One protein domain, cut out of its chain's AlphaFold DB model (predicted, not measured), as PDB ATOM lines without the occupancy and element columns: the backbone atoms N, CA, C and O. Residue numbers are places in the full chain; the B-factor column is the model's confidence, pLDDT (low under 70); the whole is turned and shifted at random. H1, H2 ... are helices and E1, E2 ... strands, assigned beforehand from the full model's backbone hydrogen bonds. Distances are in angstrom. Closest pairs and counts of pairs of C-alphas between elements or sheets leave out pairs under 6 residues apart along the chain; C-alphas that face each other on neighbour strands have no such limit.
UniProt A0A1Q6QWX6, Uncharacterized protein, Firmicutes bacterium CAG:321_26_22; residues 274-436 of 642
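What this domain is: This is residues 274 to 436 of the 642 residues of an uncharacterized protein of Firmicutes bacterium CAG:321_26_22 (UniProt A0A1Q6QWX6). What is the main picture? One long helix, H4, is the spine of a rod with two lobes: H1, H2, H3 and the small strand hairpin E1 and E2 make the lobe at its first part, and H5, H6, H7 and H8 make the other, with H7 side by side with H4. What is it built of? The printed part has 163 residues, with eight named helices and two named strands in the order H1 H2 H3 E1 E2 H4 H5 H6 H7 H8; the sheet E1 - E2 is antiparallel and the class is mostly helix. How large and how dense is it? It is loose, with a radius of gyration of the C-alphas of 20.8 A and spans of 74 by 27 by 25 A.

How they stand to each other: How do the first elements stand? H1, residues 284 to 291, and H2, residues 295 to 298, touch only at the corner by their link, and only just, with 3 pairs of C-alphas within 8 A, the closest being those of Ile 289 and Leu 295, 5.5 A apart. H2 is close but not clearly touching H3, residues 308 to 316; their closest C-alphas, of Met 296 and Arg 311, are 7.0 A apart. E1, residues 318 to 320, and E2, residues 326 to 328, are an antiparallel hairpin, with N 319 and O 327 at 2.8 A, within hydrogen-bond range. What is the hub? It is H4, residues 331 to 355, which with residues 334 to 341 alone touches H3 at a shallow tilt of 11 degrees, opposite ways, closest at the C-alphas of Phe 314 and Leu 334, 7.2 A. It touches H7, residues 402 to 412, at a shallow tilt of 12 degrees, the same way, closest at the C-alphas of Asn 343 and Cys 402, 5.9 A. Where are the others? H5, residues 359 to 373, touches H4 at a steep tilt of 62 degrees, closest at the C-alphas of Val 351 and Ile 359, 5.7 A, and forms a helical hairpin with H6, residues 385 to 395, at a shallow tilt of 34.7 degrees, only just short of steep, closest at the C-alphas of Trp 363 and Leu 395, 5.9 A. H8, residues 417 to 436, touches H4, closest at the C-alphas of Phe 355 and Ser 418, 4.1 A, and touches H5, closest at those of Met 369 and Leu 425, 6.5 A. What do the helix backbones show? Every O i to N i+4 pair is within hydrogen-bond range in H1, H3, H4, H5, H6, H7 and H8; H2 is too short for such a pair.

Where its parts are: Where does the first helix begin? C-alpha 284 of H1 is at (-35.191, 21.233, 44.837). How long are the longer helices? From first to last C-alpha H4 measures 35.7 A, H8 28.8 A and H5 20.6 A; C-alpha 436, where H8 ends, is at (-29.481, 58.468, 7.050).

The domain as a whole: Is anything cut or long? The printed part has no cut, and the link from H5 to H6, 11 residues, is long. Where is confidence low? Residues 301 to 302 are under 70; the mean pLDDT of the printed part is 94.4.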
ATOM      1  N   ASN A 274     -36.618  22.080  35.352       97.12
ATOM      2  CA  ASN A 274     -37.231  20.989  36.115       97.12
ATOM      3  C   ASN A 274     -36.738  20.911  37.567       97.12
ATOM      4  O   ASN A 274     -37.352  20.208  38.373       97.12
ATOM      5  N   GLU A 275     -35.647  21.593  37.914       96.88
ATOM      6  CA  GLU A 275     -35.207  21.730  39.304       96.88
ATOM      7  C   GLU A 275     -36.105  22.670  40.107       96.88
ATOM      8  O   GLU A 275     -36.059  22.628  41.331       96.88
ATOM      9  N   TYR A 276     -36.916  23.509  39.458       98.12
ATOM     10  CA  TYR A 276     -37.862  24.383  40.145       98.12
ATOM     11  C   TYR A 276     -39.006  23.571  40.764       98.12
ATOM     12  O   TYR A 276     -39.633  22.752  40.091       98.12
ATOM     13  N   ASP A 277     -39.280  23.810  42.044       97.25
ATOM     14  CA  ASP A 277     -40.442  23.292  42.758       97.25
ATOM     15  C   ASP A 277     -41.451  24.423  42.996       97.25
ATOM     16  O   ASP A 277     -41.164  25.398  43.695       97.25
ATOM     17  N   SER A 278     -42.642  24.299  42.407       94.81
ATOM     18  CA  SER A 278     -43.696  25.316  42.505       94.81
ATOM     19  C   SER A 278     -44.274  25.439  43.913       94.81
ATOM     20  O   SER A 278     -44.743  26.512  44.289       94.81
ATOM     21  N   ASP A 279     -44.238  24.363  44.704       94.81
ATOM     22  CA  ASP A 279     -44.823  24.364  46.046       94.81
ATOM     23  C   ASP A 279     -43.971  25.190  47.020       94.81
ATOM     24  O   ASP A 279     -44.489  25.986  47.811       94.81
ATOM     25  N   SER A 280     -42.646  25.039  46.955       95.12
ATOM     26  CA  SER A 280     -41.715  25.821  47.771       95.12
ATOM     27  C   SER A 280     -41.381  27.184  47.152       95.12
ATOM     28  O   SER A 280     -41.112  28.153  47.880       95.12
ATOM     29  N   GLY A 281     -41.425  27.284  45.820       96.44
ATOM     30  CA  GLY A 281     -40.895  28.397  45.034       96.44
ATOM     31  C   GLY A 281     -39.363  28.421  44.989       96.44
ATOM     32  O   GLY A 281     -38.775  29.485  44.785       96.44
ATOM     33  N   LEU A 282     -38.709  27.288  45.257       97.94
ATOM     34  CA  LEU A 282     -37.255  27.137  45.298       97.94
ATOM     35  C   LEU A 282     -36.781  26.083  44.292       97.94
ATOM     36  O   LEU A 282     -37.569  25.324  43.738       97.94
ATOM     37  N   PHE A 283     -35.471  26.022  44.051       97.75
ATOM     38  CA  PHE A 283     -34.895  24.831  43.431       97.75
ATOM     39  C   PHE A 283     -34.869  23.677  44.444       97.75
ATOM     40  O   PHE A 283     -34.546  23.901  45.611       97.75
ATOM     41  N   LYS A 284     -35.130  22.446  43.996       96.38
ATOM     42  CA  LYS A 284     -35.191  21.233  44.837       96.38
ATOM     43  C   LYS A 284     -33.960  21.063  45.724       96.38
ATOM     44  O   LYS A 284     -34.089  20.826  46.922       96.38
ATOM     45  N   VAL A 285     -32.768  21.284  45.166       95.06
ATOM     46  CA  VAL A 285     -31.506  21.229  45.922       95.06
ATOM     47  C   VAL A 285     -31.456  22.236  47.080       95.06
ATOM     48  O   VAL A 285     -30.842  21.970  48.110       95.06
ATOM     49  N   TYR A 286     -32.122  23.388  46.970       96.56
ATOM     50  CA  TYR A 286     -32.185  24.351  48.071       96.56
ATOM     51  C   TYR A 286     -33.087  23.840  49.195       96.56
ATOM     52  O   TYR A 286     -32.718  23.969  50.360       96.56
ATOM     53  N   ASP A 287     -34.225  23.222  48.872       96.00
ATOM     54  CA  ASP A 287     -35.097  22.597  49.872       96.00
ATOM     55  C   ASP A 287     -34.414  21.432  50.593       96.00
ATOM     56  O   ASP A 287     -34.597  21.261  51.800       96.00
ATOM     57  N   GLU A 288     -33.609  20.643  49.879       95.50
ATOM     58  CA  GLU A 288     -32.792  19.576  50.464       95.50
ATOM     59  C   GLU A 288     -31.803  20.134  51.494       95.50
ATOM     60  O   GLU A 288     -31.757  19.645  52.624       95.50
ATOM     61  N   ILE A 289     -31.085  21.208  51.149       95.75
ATOM     62  CA  ILE A 289     -30.148  21.874  52.063       95.75
ATOM     63  C   ILE A 289     -30.888  22.485  53.254       95.75
ATOM     64  O   ILE A 289     -30.443  22.326  54.384       95.75
ATOM     65  N   ILE A 290     -32.033  23.141  53.047       95.69
ATOM     66  CA  ILE A 290     -32.835  23.707  54.144       95.69
ATOM     67  C   ILE A 290     -33.256  22.619  55.145       95.69
ATOM     68  O   ILE A 290     -33.240  22.859  56.351       95.69
ATOM     69  N   LYS A 291     -33.625  21.428  54.658       94.50
ATOM     70  CA  LYS A 291     -34.017  20.285  55.501       94.50
ATOM     71  C   LYS A 291     -32.818  19.618  56.174       94.50
ATOM     72  O   LYS A 291     -32.967  19.083  57.269       94.50
ATOM     73  N   ASN A 292     -31.656  19.635  55.525       94.50
ATOM     74  CA  ASN A 292     -30.412  19.081  56.044       94.50
ATOM     75  C   ASN A 292     -29.220  20.027  55.768       94.50
ATOM     76  O   ASN A 292     -28.514  19.853  54.768       94.50
ATOM     77  N   PRO A 293     -28.953  20.999  56.664       94.06
ATOM     78  CA  PRO A 293     -27.950  22.049  56.446       94.06
ATOM     79  C   PRO A 293     -26.524  21.546  56.195       94.06
ATOM     80  O   PRO A 293     -25.736  22.218  55.529       94.06
ATOM     81  N   SER A 294     -26.185  20.343  56.672       89.94
ATOM     82  CA  SER A 294     -24.872  19.724  56.448       89.94
ATOM     83  C   SER A 294     -24.553  19.499  54.962       89.94
ATOM     84  O   SER A 294     -23.395  19.634  54.558       89.94
ATOM     85  N   LEU A 295     -25.581  19.294  54.126       91.69
ATOM     86  CA  LEU A 295     -25.429  19.090  52.683       91.69
ATOM     87  C   LEU A 295     -24.784  20.291  51.978       91.69
ATOM     88  O   LEU A 295     -24.141  20.123  50.942       91.69
ATOM     89  N   MET A 296     -24.875  21.497  52.553       90.00
ATOM     90  CA  MET A 296     -24.203  22.699  52.043       90.00
ATOM     91  C   MET A 296     -22.688  22.489  51.850       90.00
ATOM     92  O   MET A 296     -22.077  23.087  50.960       90.00
ATOM     93  N   TYR A 297     -22.065  21.654  52.687       85.31
ATOM     94  CA  TYR A 297     -20.635  21.355  52.618       85.31
ATOM     95  C   TYR A 297     -20.308  20.190  51.673       85.31
ATOM     96  O   TYR A 297     -19.167  20.091  51.219       85.31
ATOM     97  N   GLU A 298     -21.292  19.344  51.363       85.81
ATOM     98  CA  GLU A 298     -21.151  18.184  50.478       85.81
ATOM     99  C   GLU A 298     -21.316  18.562  49.001       85.81
ATOM    100  O   GLU A 298     -20.572  18.075  48.143       85.81
ATOM    101  N   TYR A 299     -22.243  19.474  48.688       82.88
ATOM    102  CA  TYR A 299     -22.406  19.964  47.324       82.88
ATOM    103  C   TYR A 299     -21.184  20.775  46.876       82.88
ATOM    104  O   TYR A 299     -20.738  21.729  47.525       82.88
ATOM    105  N   ARG A 300     -20.659  20.446  45.690       73.31
ATOM    106  CA  ARG A 300     -19.649  21.280  45.028       73.31
ATOM    107  C   ARG A 300     -20.303  22.565  44.525       73.31
ATOM    108  O   ARG A 300     -21.174  22.514  43.660       73.31
ATOM    109  N   ALA A 301     -19.826  23.709  45.012       68.31
ATOM    110  CA  ALA A 301     -20.317  25.044  44.662       68.31
ATOM    111  C   ALA A 301     -19.862  25.525  43.264       68.31
ATOM    112  O   ALA A 301     -19.420  26.661  43.106       68.31
ATOM    113  N   ASN A 302     -19.936  24.644  42.264       69.12
ATOM    114  CA  ASN A 302     -19.429  24.863  40.905       69.12
ATOM    115  C   ASN A 302     -20.515  24.649  39.835       69.12
ATOM    116  O   ASN A 302     -20.195  24.435  38.669       69.12
ATOM    117  N   SER A 303     -21.793  24.632  40.222       86.31
ATOM    118  CA  SER A 303     -22.903  24.531  39.269       86.31
ATOM    119  C   SER A 303     -23.657  25.851  39.176       86.31
ATOM    120  O   SER A 303     -23.670  26.635  40.125       86.31
ATOM    121  N   PHE A 304     -24.337  26.075  38.051       92.06
ATOM    122  CA  PHE A 304     -25.190  27.248  37.881       92.06
ATOM    123  C   PHE A 304     -26.258  27.354  38.979       92.06
ATOM    124  O   PHE A 304     -26.441  28.426  39.549       92.06
ATOM    125  N   ILE A 305     -26.940  26.257  39.328       93.44
ATOM    126  CA  ILE A 305     -27.959  26.266  40.389       93.44
ATOM    127  C   ILE A 305     -27.303  26.471  41.754       93.44
ATOM    128  O   ILE A 305     -27.693  27.374  42.488       93.44
ATOM    129  N   TYR A 306     -26.280  25.693  42.097       92.62
ATOM    130  CA  TYR A 306     -25.595  25.793  43.384       92.62
ATOM    131  C   TYR A 306     -24.195  26.396  43.216       92.62
ATOM    132  O   TYR A 306     -23.183  25.693  43.191       92.62
ATOM    133  N   SER A 307     -24.167  27.720  43.054       91.88
ATOM    134  CA  SER A 307     -22.947  28.521  42.879       91.88
ATOM    135  C   SER A 307     -22.368  29.005  44.216       91.88
ATOM    136  O   SER A 307     -23.025  28.945  45.259       91.88
ATOM    137  N   ASN A 308     -21.156  29.564  44.188       90.12
ATOM    138  CA  ASN A 308     -20.534  30.174  45.370       90.12
ATOM    139  C   ASN A 308     -21.364  31.314  45.984       90.12
ATOM    140  O   ASN A 308     -21.369  31.471  47.205       90.12
ATOM    141  N   ASP A 309     -22.088  32.086  45.171       89.50
ATOM    142  CA  ASP A 309     -22.973  33.146  45.670       89.50
ATOM    143  C   ASP A 309     -24.151  32.561  46.465       89.50
ATOM    144  O   ASP A 309     -24.468  33.050  47.548       89.50
ATOM    145  N   ILE A 310     -24.725  31.447  46.005       94.69
ATOM    146  CA  ILE A 310     -25.787  30.733  46.729       94.69
ATOM    147  C   ILE A 310     -25.254  30.127  48.027       94.69
ATOM    148  O   ILE A 310     -25.879  30.250  49.079       94.69
ATOM    149  N   ARG A 311     -24.060  29.525  47.989       93.62
ATOM    150  CA  ARG A 311     -23.407  29.010  49.197       93.62
ATOM    151  C   ARG A 311     -23.194  30.114  50.236       93.62
ATOM    152  O   ARG A 311     -23.386  29.868  51.422       93.62
ATOM    153  N   ARG A 312     -22.833  31.331  49.815       93.44
ATOM    154  CA  ARG A 312     -22.705  32.488  50.721       93.44
ATOM    155  C   ARG A 312     -24.034  32.882  51.363       93.44
ATOM    156  O   ARG A 312     -24.019  33.234  52.538       93.44
ATOM    157  N   ILE A 313     -25.148  32.801  50.633       95.69
ATOM    158  CA  ILE A 313     -26.486  33.043  51.197       95.69
ATOM    159  C   ILE A 313     -26.771  32.030  52.309       95.69
ATOM    160  O   ILE A 313     -27.107  32.431  53.416       95.69
ATOM    161  N   PHE A 314     -26.547  30.735  52.076       95.88
ATOM    162  CA  PHE A 314     -26.714  29.736  53.136       95.88
ATOM    163  C   PHE A 314     -25.775  29.977  54.328       95.88
ATOM    164  O   PHE A 314     -26.229  29.987  55.467       95.88
ATOM    165  N   LEU A 315     -24.484  30.240  54.082       93.75
ATOM    166  CA  LEU A 315     -23.495  30.494  55.140       93.75
ATOM    167  C   LEU A 315     -23.838  31.713  56.003       93.75
ATOM    168  O   LEU A 315     -23.597  31.690  57.203       93.75
ATOM    169  N   LYS A 316     -24.408  32.766  55.408       95.44
ATOM    170  CA  LYS A 316     -24.862  33.965  56.127       95.44
ATOM    171  C   LYS A 316     -25.937  33.646  57.173       95.44
ATOM    172  O   LYS A 316     -26.007  34.332  58.185       95.44
ATOM    173  N   HIS A 317     -26.750  32.623  56.918       95.56
ATOM    174  CA  HIS A 317     -27.831  32.178  57.795       95.56
ATOM    175  C   HIS A 317     -27.471  30.928  58.609       95.56
ATOM    176  O   HIS A 317     -28.321  30.420  59.330       95.56
ATOM    177  N   ASN A 318     -26.250  30.399  58.485       94.00
ATOM    178  CA  ASN A 318     -25.836  29.168  59.150       94.00
ATOM    179  C   ASN A 318     -25.455  29.426  60.614       94.00
ATOM    180  O   ASN A 318     -24.629  30.290  60.897       94.00
ATOM    181  N   ASP A 319     -25.976  28.598  61.511       92.94
ATOM    182  CA  ASP A 319     -25.637  28.560  62.933       92.94
ATOM    183  C   ASP A 319     -25.519  27.099  63.404       92.94
ATOM    184  O   ASP A 319     -25.580  26.165  62.595       92.94
ATOM    185  N   TYR A 320     -25.317  26.890  64.701       91.38
ATOM    186  CA  TYR A 320     -25.264  25.573  65.321       91.38
ATOM    187  C   TYR A 320     -26.285  25.465  66.454       91.38
ATOM    188  O   TYR A 320     -26.406  26.361  67.288       91.38
ATOM    189  N   ASP A 321     -27.025  24.355  66.486       89.69
ATOM    190  CA  ASP A 321     -27.923  24.042  67.596       89.69
ATOM    191  C   ASP A 321     -27.143  23.693  68.883       89.69
ATOM    192  O   ASP A 321     -25.914  23.587  68.895       89.69
ATOM    193  N   GLU A 322     -27.862  23.480  69.987       88.62
ATOM    194  CA  GLU A 322     -27.267  23.145  71.291       88.62
ATOM    195  C   GLU A 322     -26.436  21.844  71.280       88.62
ATOM    196  O   GLU A 322     -25.594  21.641  72.155       88.62
ATOM    197  N   ASN A 323     -26.642  20.973  70.287       89.31
ATOM    198  CA  ASN A 323     -25.907  19.722  70.098       89.31
ATOM    199  C   ASN A 323     -24.733  19.869  69.112       89.31
ATOM    200  O   ASN A 323     -24.054  18.882  68.819       89.31
ATOM    201  N   GLY A 324     -24.486  21.074  68.590       86.50
ATOM    202  CA  GLY A 324     -23.455  21.345  67.592       86.50
ATOM    203  C   GLY A 324     -23.826  20.917  66.168       86.50
ATOM    204  O   GLY A 324     -22.936  20.837  65.320       86.50
ATOM    205  N   ASN A 325     -25.102  20.640  65.875       89.62
ATOM    206  CA  ASN A 325     -25.556  20.364  64.511       89.62
ATOM    207  C   ASN A 325     -25.802  21.670  63.759       89.62
ATOM    208  O   ASN A 325     -26.369  22.612  64.311       89.62
ATOM    209  N   ALA A 326     -25.430  21.711  62.479       89.62
ATOM    210  CA  ALA A 326     -25.699  22.867  61.632       89.62
ATOM    211  C   ALA A 326     -27.214  23.107  61.493       89.62
ATOM    212  O   ALA A 326     -27.972  22.189  61.169       89.62
ATOM    213  N   CYS A 327     -27.639  24.349  61.702       92.56
ATOM    214  CA  CYS A 327     -29.013  24.811  61.544       92.56
ATOM    215  C   CYS A 327     -29.040  26.165  60.814       92.56
ATOM    216  O   CYS A 327     -28.005  26.808  60.644       92.56
ATOM    217  N   PHE A 328     -30.216  26.597  60.347       95.00
ATOM    218  CA  PHE A 328     -30.380  27.926  59.752       95.00
ATOM    219  C   PHE A 328     -31.192  28.842  60.665       95.00
ATOM    220  O   PHE A 328     -32.287  28.481  61.099       95.00
ATOM    221  N   VAL A 329     -30.674  30.045  60.904       92.62
ATOM    222  CA  VAL A 329     -31.377  31.124  61.603       92.62
ATOM    223  C   VAL A 329     -32.128  32.010  60.613       92.62
ATOM    224  O   VAL A 329     -31.679  32.232  59.488       92.62
ATOM    225  N   ASP A 330     -33.278  32.536  61.048       91.81
ATOM    226  CA  ASP A 330     -34.154  33.386  60.229       91.81
ATOM    227  C   ASP A 330     -34.494  32.739  58.871       91.81
ATOM    228  O   ASP A 330     -34.124  33.208  57.789       91.81
ATOM    229  N   LEU A 331     -35.184  31.596  58.948       94.69
ATOM    230  CA  LEU A 331     -35.536  30.797  57.777       94.69
ATOM    231  C   LEU A 331     -36.379  31.588  56.761       94.69
ATOM    232  O   LEU A 331     -36.263  31.354  55.558       94.69
ATOM    233  N   ASP A 332     -37.201  32.530  57.224       95.75
ATOM    234  CA  ASP A 332     -38.021  33.372  56.354       95.75
ATOM    235  C   ASP A 332     -37.159  34.323  55.519       95.75
ATOM    236  O   ASP A 332     -37.360  34.416  54.303       95.75
ATOM    237  N   SER A 333     -36.154  34.972  56.123       96.62
ATOM    238  CA  SER A 333     -35.196  35.790  55.369       96.62
ATOM    239  C   SER A 333     -34.369  34.951  54.395       96.62
ATOM    240  O   SER A 333     -34.241  35.332  53.229       96.62
ATOM    241  N   LEU A 334     -33.872  33.784  54.823       97.19
ATOM    242  CA  LEU A 334     -33.131  32.865  53.952       97.19
ATOM    243  C   LEU A 334     -33.962  32.472  52.723       97.19
ATOM    244  O   LEU A 334     -33.513  32.617  51.585       97.19
ATOM    245  N   LYS A 335     -35.204  32.018  52.932       97.50
ATOM    246  CA  LYS A 335     -36.111  31.636  51.842       97.50
ATOM    247  C   LYS A 335     -36.401  32.807  50.914       97.50
ATOM    248  O   LYS A 335     -36.456  32.614  49.703       97.50
ATOM    249  N   LYS A 336     -36.575  34.018  51.450       96.81
ATOM    250  CA  LYS A 336     -36.805  35.221  50.643       96.81
ATOM    251  C   LYS A 336     -35.610  35.541  49.739       96.81
ATOM    252  O   LYS A 336     -35.818  35.818  48.559       96.81
ATOM    253  N   GLU A 337     -34.384  35.482  50.262       97.25
ATOM    254  CA  GLU A 337     -33.161  35.702  49.476       97.25
ATOM    255  C   GLU A 337     -32.998  34.631  48.387       97.25
ATOM    256  O   GLU A 337     -32.785  34.964  47.219       97.25
ATOM    257  N   LEU A 338     -33.201  33.355  48.731       97.75
ATOM    258  CA  LEU A 338     -33.130  32.252  47.769       97.75
ATOM    259  C   LEU A 338     -34.191  32.369  46.667       97.75
ATOM    260  O   LEU A 338     -33.860  32.184  45.500       97.75
ATOM    261  N   LYS A 339     -35.439  32.735  46.993       97.12
ATOM    262  CA  LYS A 339     -36.498  32.977  45.993       97.12
ATOM    263  C   LYS A 339     -36.118  34.076  45.003       97.12
ATOM    264  O   LYS A 339     -36.370  33.934  43.809       97.12
ATOM    265  N   GLY A 340     -35.481  35.147  45.484       95.25
ATOM    266  CA  GLY A 340     -34.942  36.202  44.623       95.25
ATOM    267  C   GLY A 340     -33.922  35.662  43.615       95.25
ATOM    268  O   GLY A 340     -34.018  35.947  42.421       95.25
ATOM    269  N   GLU A 341     -32.993  34.818  44.069       95.12
ATOM    270  CA  GLU A 341     -31.990  34.198  43.197       95.12
ATOM    271  C   GLU A 341     -32.574  33.153  42.236       95.12
ATOM    272  O   GLU A 341     -32.170  33.111  41.075       95.12
ATOM    273  N   VAL A 342     -33.542  32.341  42.670       97.44
ATOM    274  CA  VAL A 342     -34.264  31.387  41.805       97.44
ATOM    275  C   VAL A 342     -34.943  32.134  40.663       97.44
ATOM    276  O   VAL A 342     -34.741  31.802  39.495       97.44
ATOM    277  N   ASN A 343     -35.672  33.201  40.993       96.75
ATOM    278  CA  ASN A 343     -36.346  34.050  40.021       96.75
ATOM    279  C   ASN A 343     -35.368  34.644  38.995       96.75
ATOM    280  O   ASN A 343     -35.636  34.616  37.791       96.75
ATOM    281  N   ARG A 344     -34.212  35.127  39.469       94.44
ATOM    282  CA  ARG A 344     -33.137  35.681  38.637       94.44
ATOM    283  C   ARG A 344     -32.540  34.635  37.690       94.44
ATOM    284  O   ARG A 344     -32.343  34.925  36.509       94.44
ATOM    285  N   LYS A 345     -32.254  33.438  38.209       95.81
ATOM    286  CA  LYS A 345     -31.647  32.323  37.467       95.81
ATOM    287  C   LYS A 345     -32.593  31.745  36.420       95.81
ATOM    288  O   LYS A 345     -32.158  31.484  35.305       95.81
ATOM    289  N   ILE A 346     -33.882  31.606  36.734       97.88
ATOM    290  CA  ILE A 346     -34.892  31.190  35.751       97.88
ATOM    291  C   ILE A 346     -34.996  32.224  34.624       97.88
ATOM    292  O   ILE A 346     -35.051  31.832  33.460       97.88
ATOM    293  N   SER A 347     -34.945  33.528  34.932       97.44
ATOM    294  CA  SER A 347     -34.903  34.566  33.891       97.44
ATOM    295  C   SER A 347     -33.725  34.379  32.931       97.44
ATOM    296  O   SER A 347     -33.916  34.434  31.720       97.44
ATOM    297  N   GLU A 348     -32.521  34.134  33.458       96.12
ATOM    298  CA  GLU A 348     -31.312  33.912  32.651       96.12
ATOM    299  C   GLU A 348     -31.446  32.683  31.749       96.12
ATOM    300  O   GLU A 348     -31.189  32.783  30.553       96.12
ATOM    301  N   VAL A 349     -31.917  31.556  32.294       97.56
ATOM    302  CA  VAL A 349     -32.102  30.305  31.543       97.56
ATOM    303  C   VAL A 349     -33.119  30.470  30.418       97.56
ATOM    304  O   VAL A 349     -32.860  30.060  29.289       97.56
ATOM    305  N   VAL A 350     -34.279  31.065  30.707       97.81
ATOM    306  CA  VAL A 350     -35.349  31.202  29.709       97.81
ATOM    307  C   VAL A 350     -34.963  32.199  28.620       97.81
ATOM    308  O   VAL A 350     -35.183  31.914  27.446       97.81
ATOM    309  N   VAL A 351     -34.375  33.346  28.974       97.00
ATOM    310  CA  VAL A 351     -33.957  34.331  27.966       97.00
ATOM    311  C   VAL A 351     -32.863  33.756  27.076       97.00
ATOM    312  O   VAL A 351     -32.980  33.823  25.859       97.00
ATOM    313  N   ASP A 352     -31.862  33.102  27.651       96.00
ATOM    314  CA  ASP A 352     -30.800  32.467  26.876       96.00
ATOM    315  C   ASP A 352     -31.324  31.365  25.942       96.00
ATOM    316  O   ASP A 352     -30.928  31.308  24.778       96.00
ATOM    317  N   ALA A 353     -32.271  30.544  26.402       96.06
ATOM    318  CA  ALA A 353     -32.873  29.501  25.578       96.06
ATOM    319  C   ALA A 353     -33.726  30.054  24.420       96.06
ATOM    320  O   ALA A 353     -33.770  29.455  23.347       96.06
ATOM    321  N   LEU A 354     -34.420  31.180  24.623       96.75
ATOM    322  CA  LEU A 354     -35.276  31.781  23.595       96.75
ATOM    323  C   LEU A 354     -34.485  32.657  22.613       96.75
ATOM    324  O   LEU A 354     -34.743  32.614  21.411       96.75
ATOM    325  N   PHE A 355     -33.531  33.443  23.110       96.06
ATOM    326  CA  PHE A 355     -32.822  34.466  22.337       96.06
ATOM    327  C   PHE A 355     -31.424  34.033  21.876       96.06
ATOM    328  O   PHE A 355     -30.848  34.703  21.021       96.06
ATOM    329  N   CYS A 356     -30.897  32.910  22.380       93.69
ATOM    330  CA  CYS A 356     -29.520  32.453  22.156       93.69
ATOM    331  C   CYS A 356     -28.456  33.487  22.569       93.69
ATOM    332  O   CYS A 356     -27.365  33.521  22.002       93.69
ATOM    333  N   ASP A 357     -28.774  34.340  23.540       93.25
ATOM    334  CA  ASP A 357     -27.890  35.378  24.065       93.25
ATOM    335  C   ASP A 357     -28.232  35.656  25.535       93.25
ATOM    336  O   ASP A 357     -29.320  35.330  26.016       93.25
ATOM    337  N   ASN A 358     -27.303  36.260  26.265       92.94
ATOM    338  CA  ASN A 358     -27.497  36.553  27.672       92.94
ATOM    339  C   ASN A 358     -28.520  37.681  27.885       92.94
ATOM    340  O   ASN A 358     -28.652  38.612  27.088       92.94
ATOM    341  N   ILE A 359     -29.217  37.619  29.022       94.00
ATOM    342  CA  ILE A 359     -30.321  38.531  29.345       94.00
ATOM    343  C   ILE A 359     -29.938  40.014  29.306       94.00
ATOM    344  O   ILE A 359     -30.747  40.842  28.892       94.00
ATOM    345  N   TYR A 360     -28.707  40.357  29.687       92.31
ATOM    346  CA  TYR A 360     -28.251  41.742  29.740       92.31
ATOM    347  C   TYR A 360     -28.128  42.335  28.332       92.31
ATOM    348  O   TYR A 360     -28.658  43.415  28.070       92.31
ATOM    349  N   ASN A 361     -27.505  41.599  27.409       93.62
ATOM    350  CA  ASN A 361     -27.363  42.018  26.014       93.62
ATOM    351  C   ASN A 361     -28.720  42.068  25.298       93.62
ATOM    352  O   ASN A 361     -29.010  43.043  24.600       93.62
ATOM    353  N   VAL A 362     -29.593  41.080  25.540       95.94
ATOM    354  CA  VAL A 362     -30.970  41.071  25.017       95.94
ATOM    355  C   VAL A 362     -31.735  42.312  25.474       95.94
ATOM    356  O   VAL A 362     -32.369  42.978  24.657       95.94
ATOM    357  N   TRP A 363     -31.650  42.684  26.752       95.44
ATOM    358  CA  TRP A 363     -32.313  43.884  27.263       95.44
ATOM    359  C   TRP A 363     -31.775  45.179  26.665       95.44
ATOM    360  O   TRP A 363     -32.570  46.061  26.346       95.44
ATOM    361  N   LEU A 364     -30.457  45.310  26.499       94.81
ATOM    362  CA  LEU A 364     -29.860  46.485  25.854       94.81
ATOM    363  C   LEU A 364     -30.354  46.629  24.410       94.81
ATOM    364  O   LEU A 364     -30.795  47.707  24.013       94.81
ATOM    365  N   ASN A 365     -30.377  45.524  23.664       96.38
ATOM    366  CA  ASN A 365     -30.885  45.496  22.296       96.38
ATOM    367  C   ASN A 365     -32.386  45.820  22.233       96.38
ATOM    368  O   ASN A 365     -32.794  46.649  21.424       96.38
ATOM    369  N   ILE A 366     -33.208  45.251  23.123       97.62
ATOM    370  CA  ILE A 366     -34.641  45.572  23.198       97.62
ATOM    371  C   ILE A 366     -34.862  47.055  23.524       97.62
ATOM    372  O   ILE A 366     -35.692  47.702  22.884       97.62
ATOM    373  N   LYS A 367     -34.134  47.614  24.501       96.00
ATOM    374  CA  LYS A 367     -34.229  49.041  24.847       96.00
ATOM    375  C   LYS A 367     -33.941  49.912  23.631       96.00
ATOM    376  O   LYS A 367     -34.697  50.846  23.370       96.00
ATOM    377  N   GLU A 368     -32.899  49.585  22.872       96.12
ATOM    378  CA  GLU A 368     -32.534  50.339  21.676       96.12
ATOM    379  C   GLU A 368     -33.587  50.208  20.567       96.12
ATOM    380  O   GLU A 368     -33.999  51.215  19.988       96.12
ATOM    381  N   MET A 369     -34.090  48.994  20.326       97.62
ATOM    382  CA  MET A 369     -35.151  48.739  19.351       97.62
ATOM    383  C   MET A 369     -36.428  49.519  19.680       97.62
ATOM    384  O   MET A 369     -36.981  50.193  18.813       97.62
ATOM    385  N   LEU A 370     -36.891  49.467  20.935       97.19
ATOM    386  CA  LEU A 370     -38.093  50.177  21.377       97.19
ATOM    387  C   LEU A 370     -37.900  51.695  21.327       97.19
ATOM    388  O   LEU A 370     -38.790  52.406  20.855       97.19
ATOM    389  N   ARG A 371     -36.735  52.192  21.766       95.62
ATOM    390  CA  ARG A 371     -36.392  53.616  21.695       95.62
ATOM    391  C   ARG A 371     -36.467  54.106  20.255       95.62
ATOM    392  O   ARG A 371     -37.167  55.084  20.004       95.62
ATOM    393  N   TYR A 372     -35.792  53.442  19.320       96.56
ATOM    394  CA  TYR A 372     -35.770  53.881  17.927       96.56
ATOM    395  C   TYR A 372     -37.142  53.736  17.253       96.56
ATOM    396  O   TYR A 372     -37.639  54.699  16.676       96.56
ATOM    397  N   ASN A 373     -37.826  52.599  17.427       97.06
ATOM    398  CA  ASN A 373     -39.163  52.376  16.860       97.06
ATOM    399  C   ASN A 373     -40.203  53.396  17.367       97.06
ATOM    400  O   ASN A 373     -41.154  53.714  16.659       97.06
ATOM    401  N   SER A 374     -40.033  53.940  18.580       95.00
ATOM    402  CA  SER A 374     -40.915  54.990  19.113       95.00
ATOM    403  C   SER A 374     -40.789  56.341  18.397       95.00
ATOM    404  O   SER A 374     -41.702  57.157  18.500       95.00
ATOM    405  N   LYS A 375     -39.682  56.568  17.677       92.12
ATOM    406  CA  LYS A 375     -39.396  57.806  16.934       92.12
ATOM    407  C   LYS A 375     -39.854  57.750  15.481       92.12
ATOM    408  O   LYS A 375     -39.875  58.789  14.832       92.12
ATOM    409  N   LEU A 376     -40.166  56.556  14.982       94.12
ATOM    410  CA  LEU A 376     -40.635  56.355  13.618       94.12
ATOM    411  C   LEU A 376     -42.098  56.771  13.488       94.12
ATOM    412  O   LEU A 376     -42.913  56.545  14.396       94.12
ATOM    413  N   ASP A 377     -42.422  57.329  12.326       90.69
ATOM    414  CA  ASP A 377     -43.796  57.588  11.930       90.69
ATOM    415  C   ASP A 377     -44.579  56.273  11.843       90.69
ATOM    416  O   ASP A 377     -44.019  55.187  11.680       90.69
ATOM    417  N   ALA A 378     -45.903  56.350  11.990       89.25
ATOM    418  CA  ALA A 378     -46.749  55.160  12.111       89.25
ATOM    419  C   ALA A 378     -46.632  54.198  10.912       89.25
ATOM    420  O   ALA A 378     -46.794  52.995  11.096       89.25
ATOM    421  N   GLU A 379     -46.350  54.723   9.718       88.88
ATOM    422  CA  GLU A 379     -46.162  53.949   8.486       88.88
ATOM    423  C   GLU A 379     -44.774  53.298   8.359       88.88
ATOM    424  O   GLU A 379     -44.647  52.294   7.662       88.88
ATOM    425  N   ASP A 380     -43.772  53.809   9.082       89.81
ATOM    426  CA  ASP A 380     -42.383  53.331   9.046       89.81
ATOM    427  C   ASP A 380     -42.037  52.380  10.203       89.81
ATOM    428  O   ASP A 380     -40.958  51.785  10.227       89.81
ATOM    429  N   LYS A 381     -42.925  52.219  11.194       93.12
ATOM    430  CA  LYS A 381     -42.682  51.331  12.339       93.12
ATOM    431  C   LYS A 381     -42.439  49.888  11.898       93.12
ATOM    432  O   LYS A 381     -43.291  49.259  11.276       93.12
ATOM    433  N   ALA A 382     -41.308  49.328  12.326       93.94
ATOM    434  CA  ALA A 382     -40.976  47.922  12.086       93.94
ATOM    435  C   ALA A 382     -41.604  46.972  13.118       93.94
ATOM    436  O   ALA A 382     -41.783  45.785  12.835       93.94
ATOM    437  N   LEU A 383     -41.899  47.475  14.323       96.94
ATOM    438  CA  LEU A 383     -42.511  46.697  15.401       96.94
ATOM    439  C   LEU A 383     -43.978  47.091  15.575       96.94
ATOM    440  O   LEU A 383     -44.283  48.259  15.841       96.94
ATOM    441  N   ASP A 384     -44.858  46.097  15.473       94.38
ATOM    442  CA  ASP A 384     -46.269  46.208  15.834       94.38
ATOM    443  C   ASP A 384     -46.476  46.195  17.362       94.38
ATOM    444  O   ASP A 384     -45.539  46.001  18.143       94.38
ATOM    445  N   ASN A 385     -47.717  46.434  17.800       95.25
ATOM    446  CA  ASN A 385     -48.050  46.498  19.226       95.25
ATOM    447  C   ASN A 385     -47.805  45.163  19.948       95.25
ATOM    448  O   ASN A 385     -47.305  45.182  21.068       95.25
ATOM    449  N   ASP A 386     -48.071  44.021  19.307       96.75
ATOM    450  CA  ASP A 386     -47.874  42.701  19.919       96.75
ATOM    451  C   ASP A 386     -46.386  42.438  20.203       96.75
ATOM    452  O   ASP A 386     -46.020  41.931  21.267       96.75
ATOM    453  N   LYS A 387     -45.501  42.826  19.276       96.94
ATOM    454  CA  LYS A 387     -44.045  42.763  19.464       96.94
ATOM    455  C   LYS A 387     -43.563  43.725  20.532       96.94
ATOM    456  O   LYS A 387     -42.707  43.357  21.335       96.94
ATOM    457  N   ILE A 388     -44.091  44.948  20.548       98.00
ATOM    458  CA  ILE A 388     -43.763  45.933  21.582       98.00
ATOM    459  C   ILE A 388     -44.122  45.371  22.960       98.00
ATOM    460  O   ILE A 388     -43.268  45.373  23.847       98.00
ATOM    461  N   ASP A 389     -45.327  44.826  23.121       97.75
ATOM    462  CA  ASP A 389     -45.795  44.239  24.378       97.75
ATOM    463  C   ASP A 389     -44.942  43.027  24.783       97.75
ATOM    464  O   ASP A 389     -44.519  42.914  25.938       97.75
ATOM    465  N   PHE A 390     -44.603  42.151  23.829       97.62
ATOM    466  CA  PHE A 390     -43.704  41.022  24.067       97.62
ATOM    467  C   PHE A 390     -42.324  41.481  24.557       97.62
ATOM    468  O   PHE A 390     -41.826  40.993  25.573       97.62
ATOM    469  N   TYR A 391     -41.704  42.450  23.888       98.25
ATOM    470  CA  TYR A 391     -40.392  42.957  24.277       98.25
ATOM    471  C   TYR A 391     -40.421  43.717  25.614       98.25
ATOM    472  O   TYR A 391     -39.505  43.573  26.425       98.25
ATOM    473  N   GLN A 392     -41.493  44.458  25.910       97.62
ATOM    474  CA  GLN A 392     -41.688  45.102  27.214       97.62
ATOM    475  C   GLN A 392     -41.873  44.090  28.351       97.62
ATOM    476  O   GLN A 392     -41.381  44.316  29.462       97.62
ATOM    477  N   MET A 393     -42.539  42.962  28.087       97.19
ATOM    478  CA  MET A 393     -42.626  41.842  29.024       97.19
ATOM    479  C   MET A 393     -41.232  41.265  29.316       97.19
ATOM    480  O   MET A 393     -40.905  41.042  30.481       97.19
ATOM    481  N   ILE A 394     -40.382  41.087  28.295       97.38
ATOM    482  CA  ILE A 394     -39.000  40.609  28.476       97.38
ATOM    483  C   ILE A 394     -38.138  41.618  29.251       97.38
ATOM    484  O   ILE A 394     -37.348  41.204  30.095       97.38
ATOM    485  N   LEU A 395     -38.305  42.933  29.065       95.69
ATOM    486  CA  LEU A 395     -37.613  43.934  29.900       95.69
ATOM    487  C   LEU A 395     -38.041  43.900  31.375       95.69
ATOM    488  O   LEU A 395     -37.273  44.285  32.250       95.69
ATOM    489  N   ASN A 396     -39.264  43.452  31.663       94.62
ATOM    490  CA  ASN A 396     -39.794  43.329  33.020       94.62
ATOM    491  C   ASN A 396     -39.765  41.886  33.537       94.62
ATOM    492  O   ASN A 396     -40.457  41.579  34.508       94.62
ATOM    493  N   PHE A 397     -38.978  41.002  32.916       94.50
ATOM    494  CA  PHE A 397     -39.062  39.565  33.167       94.50
ATOM    495  C   PHE A 397     -38.836  39.213  34.639       94.50
ATOM    496  O   PHE A 397     -39.518  38.354  35.176       94.50
ATOM    497  N   ASP A 398     -37.979  39.939  35.360       92.88
ATOM    498  CA  ASP A 398     -37.750  39.695  36.790       92.88
ATOM    499  C   ASP A 398     -38.951  39.998  37.697       92.88
ATOM    500  O   ASP A 398     -38.986  39.516  38.827       92.88
ATOM    501  N   LYS A 399     -39.961  40.719  37.207       93.25
ATOM    502  CA  LYS A 399     -41.225  40.962  37.923       93.25
ATOM    503  C   LYS A 399     -42.280  39.884  37.654       93.25
ATOM    504  O   LYS A 399     -43.343  39.917  38.268       93.25
ATOM    505  N   ILE A 400     -42.007  38.963  36.732       94.69
ATOM    506  CA  ILE A 400     -42.896  37.860  36.360       94.69
ATOM    507  C   ILE A 400     -42.626  36.658  37.272       94.69
ATOM    508  O   ILE A 400     -41.482  36.431  37.668       94.69
ATOM    509  N   SER A 401     -43.671  35.892  37.600       96.06
ATOM    510  CA  SER A 401     -43.549  34.672  38.407       96.06
ATOM    511  C   SER A 401     -42.688  33.612  37.709       96.06
ATOM    512  O   SER A 401     -42.617  33.557  36.479       96.06
ATOM    513  N   CYS A 402     -42.034  32.743  38.478       98.00
ATOM    514  CA  CYS A 402     -41.248  31.642  37.919       98.00
ATOM    515  C   CYS A 402     -42.113  30.698  37.069       98.00
ATOM    516  O   CYS A 402     -41.679  30.265  36.001       98.00
ATOM    517  N   GLU A 403     -43.347  30.428  37.499       97.25
ATOM    518  CA  GLU A 403     -44.313  29.596  36.780       97.25
ATOM    519  C   GLU A 403     -44.639  30.183  35.405       97.25
ATOM    520  O   GLU A 403     -44.580  29.477  34.397       97.25
ATOM    521  N   ASP A 404     -44.924  31.484  35.337       97.62
ATOM    522  CA  ASP A 404     -45.249  32.153  34.076       97.62
ATOM    523  C   ASP A 404     -44.046  32.186  33.126       97.62
ATOM    524  O   ASP A 404     -44.210  32.002  31.917       97.62
ATOM    525  N   LYS A 405     -42.823  32.336  33.652       98.06
ATOM    526  CA  LYS A 405     -41.587  32.239  32.854       98.06
ATOM    527  C   LYS A 405     -41.406  30.851  32.251       98.06
ATOM    528  O   LYS A 405     -41.092  30.732  31.068       98.06
ATOM    529  N   ILE A 406     -41.615  29.804  33.049       98.19
ATOM    530  CA  ILE A 406     -41.518  28.411  32.595       98.19
ATOM    531  C   ILE A 406     -42.623  28.106  31.572       98.19
ATOM    532  O   ILE A 406     -42.362  27.474  30.546       98.19
ATOM    533  N   ASN A 407     -43.840  28.609  31.785       97.56
ATOM    534  CA  ASN A 407     -44.938  28.496  30.824       97.56
ATOM    535  C   ASN A 407     -44.607  29.193  29.497       97.56
ATOM    536  O   ASN A 407     -44.856  28.631  28.426       97.56
ATOM    537  N   LEU A 408     -44.001  30.384  29.554       97.19
ATOM    538  CA  LEU A 408     -43.534  31.101  28.370       97.19
ATOM    539  C   LEU A 408     -42.467  30.299  27.615       97.19
ATOM    540  O   LEU A 408     -42.584  30.137  26.400       97.19
ATOM    541  N   PHE A 409     -41.475  29.750  28.322       97.56
ATOM    542  CA  PHE A 409     -40.467  28.865  27.734       97.56
ATOM    543  C   PHE A 409     -41.123  27.682  27.015       97.56
ATOM    544  O   PHE A 409     -40.897  27.489  25.823       97.56
ATOM    545  N   ASN A 410     -42.005  26.942  27.691       96.50
ATOM    546  CA  ASN A 410     -42.677  25.776  27.115       96.50
ATOM    547  C   ASN A 410     -43.499  26.118  25.862       96.50
ATOM    548  O   ASN A 410     -43.602  25.297  24.951       96.50
ATOM    549  N   LYS A 411     -44.064  27.328  25.802       96.88
ATOM    550  CA  LYS A 411     -44.824  27.826  24.650       96.88
ATOM    551  C   LYS A 411     -43.933  28.219  23.465       96.88
ATOM    552  O   LYS A 411     -44.381  28.103  22.324       96.88
ATOM    553  N   LEU A 412     -42.730  28.739  23.724       96.38
ATOM    554  CA  LEU A 412     -41.921  29.442  22.722       96.38
ATOM    555  C   LEU A 412     -40.600  28.760  22.342       96.38
ATOM    556  O   LEU A 412     -40.021  29.140  21.325       96.38
ATOM    557  N   TYR A 413     -40.110  27.775  23.101       91.88
ATOM    558  CA  TYR A 413     -38.757  27.227  22.906       91.88
ATOM    559  C   TYR A 413     -38.517  26.616  21.513       91.88
ATOM    560  O   TYR A 413     -37.391  26.603  21.026       91.88
ATOM    561  N   ASP A 414     -39.566  26.136  20.842       88.44
ATOM    562  CA  ASP A 414     -39.499  25.553  19.498       88.44
ATOM    563  C   ASP A 414     -39.797  26.568  18.372       88.44
ATOM    564  O   ASP A 414     -39.819  26.198  17.198       88.44
ATOM    565  N   LYS A 415     -40.036  27.846  18.705       92.56
ATOM    566  CA  LYS A 415     -40.488  28.888  17.761       92.56
ATOM    567  C   LYS A 415     -39.373  29.740  17.156       92.56
ATOM    568  O   LYS A 415     -39.680  30.689  16.444       92.56
ATOM    569  N   ASN A 416     -38.101  29.405  17.397       90.19
ATOM    570  CA  ASN A 416     -36.932  30.153  16.903       90.19
ATOM    571  C   ASN A 416     -37.023  31.666  17.193       90.19
ATOM    572  O   ASN A 416     -36.826  32.494  16.303       90.19
ATOM    573  N   ILE A 417     -37.332  32.023  18.446       96.81
ATOM    574  CA  ILE A 417     -37.489  33.422  18.878       96.81
ATOM    575  C   ILE A 417     -36.242  34.258  18.566       96.81
ATOM    576  O   ILE A 417     -36.380  35.389  18.111       96.81
ATOM    577  N   SER A 418     -35.045  33.684  18.713       95.00
ATOM    578  CA  SER A 418     -33.777  34.329  18.361       95.00
ATOM    579  C   SER A 418     -33.746  34.857  16.924       95.00
ATOM    580  O   SER A 418     -33.381  36.009  16.713       95.00
ATOM    581  N   VAL A 419     -34.193  34.072  15.940       95.38
ATOM    582  CA  VAL A 419     -34.228  34.496  14.530       95.38
ATOM    583  C   VAL A 419     -35.174  35.682  14.352       95.38
ATOM    584  O   VAL A 419     -34.764  36.711  13.828       95.38
ATOM    585  N   SER A 420     -36.405  35.584  14.867       95.81
ATOM    586  CA  SER A 420     -37.373  36.687  14.768       95.81
ATOM    587  C   SER A 420     -36.868  37.964  15.446       95.81
ATOM    588  O   SER A 420     -37.101  39.059  14.941       95.81
ATOM    589  N   PHE A 421     -36.190  37.831  16.585       97.75
ATOM    590  CA  PHE A 421     -35.618  38.951  17.321       97.75
ATOM    591  C   PHE A 421     -34.518  39.662  16.524       97.75
ATOM    592  O   PHE A 421     -34.556  40.885  16.374       97.75
ATOM    593  N   TYR A 422     -33.562  38.911  15.970       96.06
ATOM    594  CA  TYR A 422     -32.473  39.492  15.184       96.06
ATOM    595  C   TYR A 422     -32.932  40.008  13.813       96.06
ATOM    596  O   TYR A 422     -32.388  41.008  13.344       96.06
ATOM    597  N   ASP A 423     -33.972  39.420  13.215       96.94
ATOM    598  CA  ASP A 423     -34.625  39.960  12.017       96.94
ATOM    599  C   ASP A 423     -35.277  41.319  12.297       96.94
ATOM    600  O   ASP A 423     -35.160  42.250  11.500       96.94
ATOM    601  N   ASP A 424     -35.959  41.458  13.434       97.69
ATOM    602  CA  ASP A 424     -36.570  42.723  13.845       97.69
ATOM    603  C   ASP A 424     -35.515  43.794  14.147       97.69
ATOM    604  O   ASP A 424     -35.651  44.940  13.708       97.69
ATOM    605  N   LEU A 425     -34.432  43.417  14.837       97.12
ATOM    606  CA  LEU A 425     -33.284  44.294  15.060       97.12
ATOM    607  C   LEU A 425     -32.678  44.754  13.727       97.12
ATOM    608  O   LEU A 425     -32.384  45.939  13.556       97.12
ATOM    609  N   ARG A 426     -32.504  43.830  12.772       96.56
ATOM    610  CA  ARG A 426     -31.937  44.132  11.455       96.56
ATOM    611  C   ARG A 426     -32.832  45.068  10.647       96.56
ATOM    612  O   ARG A 426     -32.324  46.046  10.114       96.56
ATOM    613  N   LYS A 427     -34.149  44.845  10.629       97.00
ATOM    614  CA  LYS A 427     -35.106  45.735   9.946       97.00
ATOM    615  C   LYS A 427     -35.034  47.169  10.463       97.00
ATOM    616  O   LYS A 427     -35.003  48.099   9.667       97.00
ATOM    617  N   LEU A 428     -34.974  47.354  11.783       97.81
ATOM    618  CA  LEU A 428     -34.839  48.689  12.379       97.81
ATOM    619  C   LEU A 428     -33.512  49.358  11.992       97.81
ATOM    620  O   LEU A 428     -33.499  50.555  11.708       97.81
ATOM    621  N   LYS A 429     -32.415  48.593  11.936       97.25
ATOM    622  CA  LYS A 429     -31.124  49.080  11.428       97.25
ATOM    623  C   LYS A 429     -31.211  49.500   9.964       97.25
ATOM    624  O   LYS A 429     -30.787  50.601   9.643       97.25
ATOM    625  N   ASP A 430     -31.805  48.681   9.102       97.19
ATOM    626  CA  ASP A 430     -31.945  49.005   7.679       97.19
ATOM    627  C   ASP A 430     -32.783  50.274   7.460       97.19
ATOM    628  O   ASP A 430     -32.381  51.134   6.679       97.19
ATOM    629  N   ILE A 431     -33.880  50.449   8.208       97.44
ATOM    630  CA  ILE A 431     -34.679  51.686   8.190       97.44
ATOM    631  C   ILE A 431     -33.820  52.888   8.595       97.44
ATOM    632  O   ILE A 431     -33.797  53.894   7.889       97.44
ATOM    633  N   SER A 432     -33.068  52.772   9.693       97.38
ATOM    634  CA  SER A 432     -32.135  53.810  10.148       97.38
ATOM    635  C   SER A 432     -31.111  54.175   9.079       97.38
ATOM    636  O   SER A 432     -30.929  55.354   8.771       97.38
ATOM    637  N   TYR A 433     -30.492  53.178   8.453       97.62
ATOM    638  CA  TYR A 433     -29.490  53.383   7.414       97.62
ATOM    639  C   TYR A 433     -30.094  54.047   6.176       97.62
ATOM    640  O   TYR A 433     -29.503  54.970   5.615       97.62
ATOM    641  N   ASP A 434     -31.291  53.633   5.772       97.31
ATOM    642  CA  ASP A 434     -32.012  54.217   4.644       97.31
ATOM    643  C   ASP A 434     -32.425  55.666   4.910       97.31
ATOM    644  O   ASP A 434     -32.302  56.503   4.015       97.31
ATOM    645  N   MET A 435     -32.853  55.991   6.131       96.62
ATOM    646  CA  MET A 435     -33.140  57.370   6.536       96.62
ATOM    647  C   MET A 435     -31.877  58.233   6.528       96.62
ATOM    648  O   MET A 435     -31.885  59.304   5.930       96.62
ATOM    649  N   ILE A 436     -30.763  57.746   7.087       97.62
ATOM    650  CA  ILE A 436     -29.481  58.468   7.050       97.62
ATOM    651  C   ILE A 436     -29.069  58.749   5.603       97.62
ATOM    652  O   ILE A 436     -28.712  59.880   5.290       97.62
TER     653      ILE A 436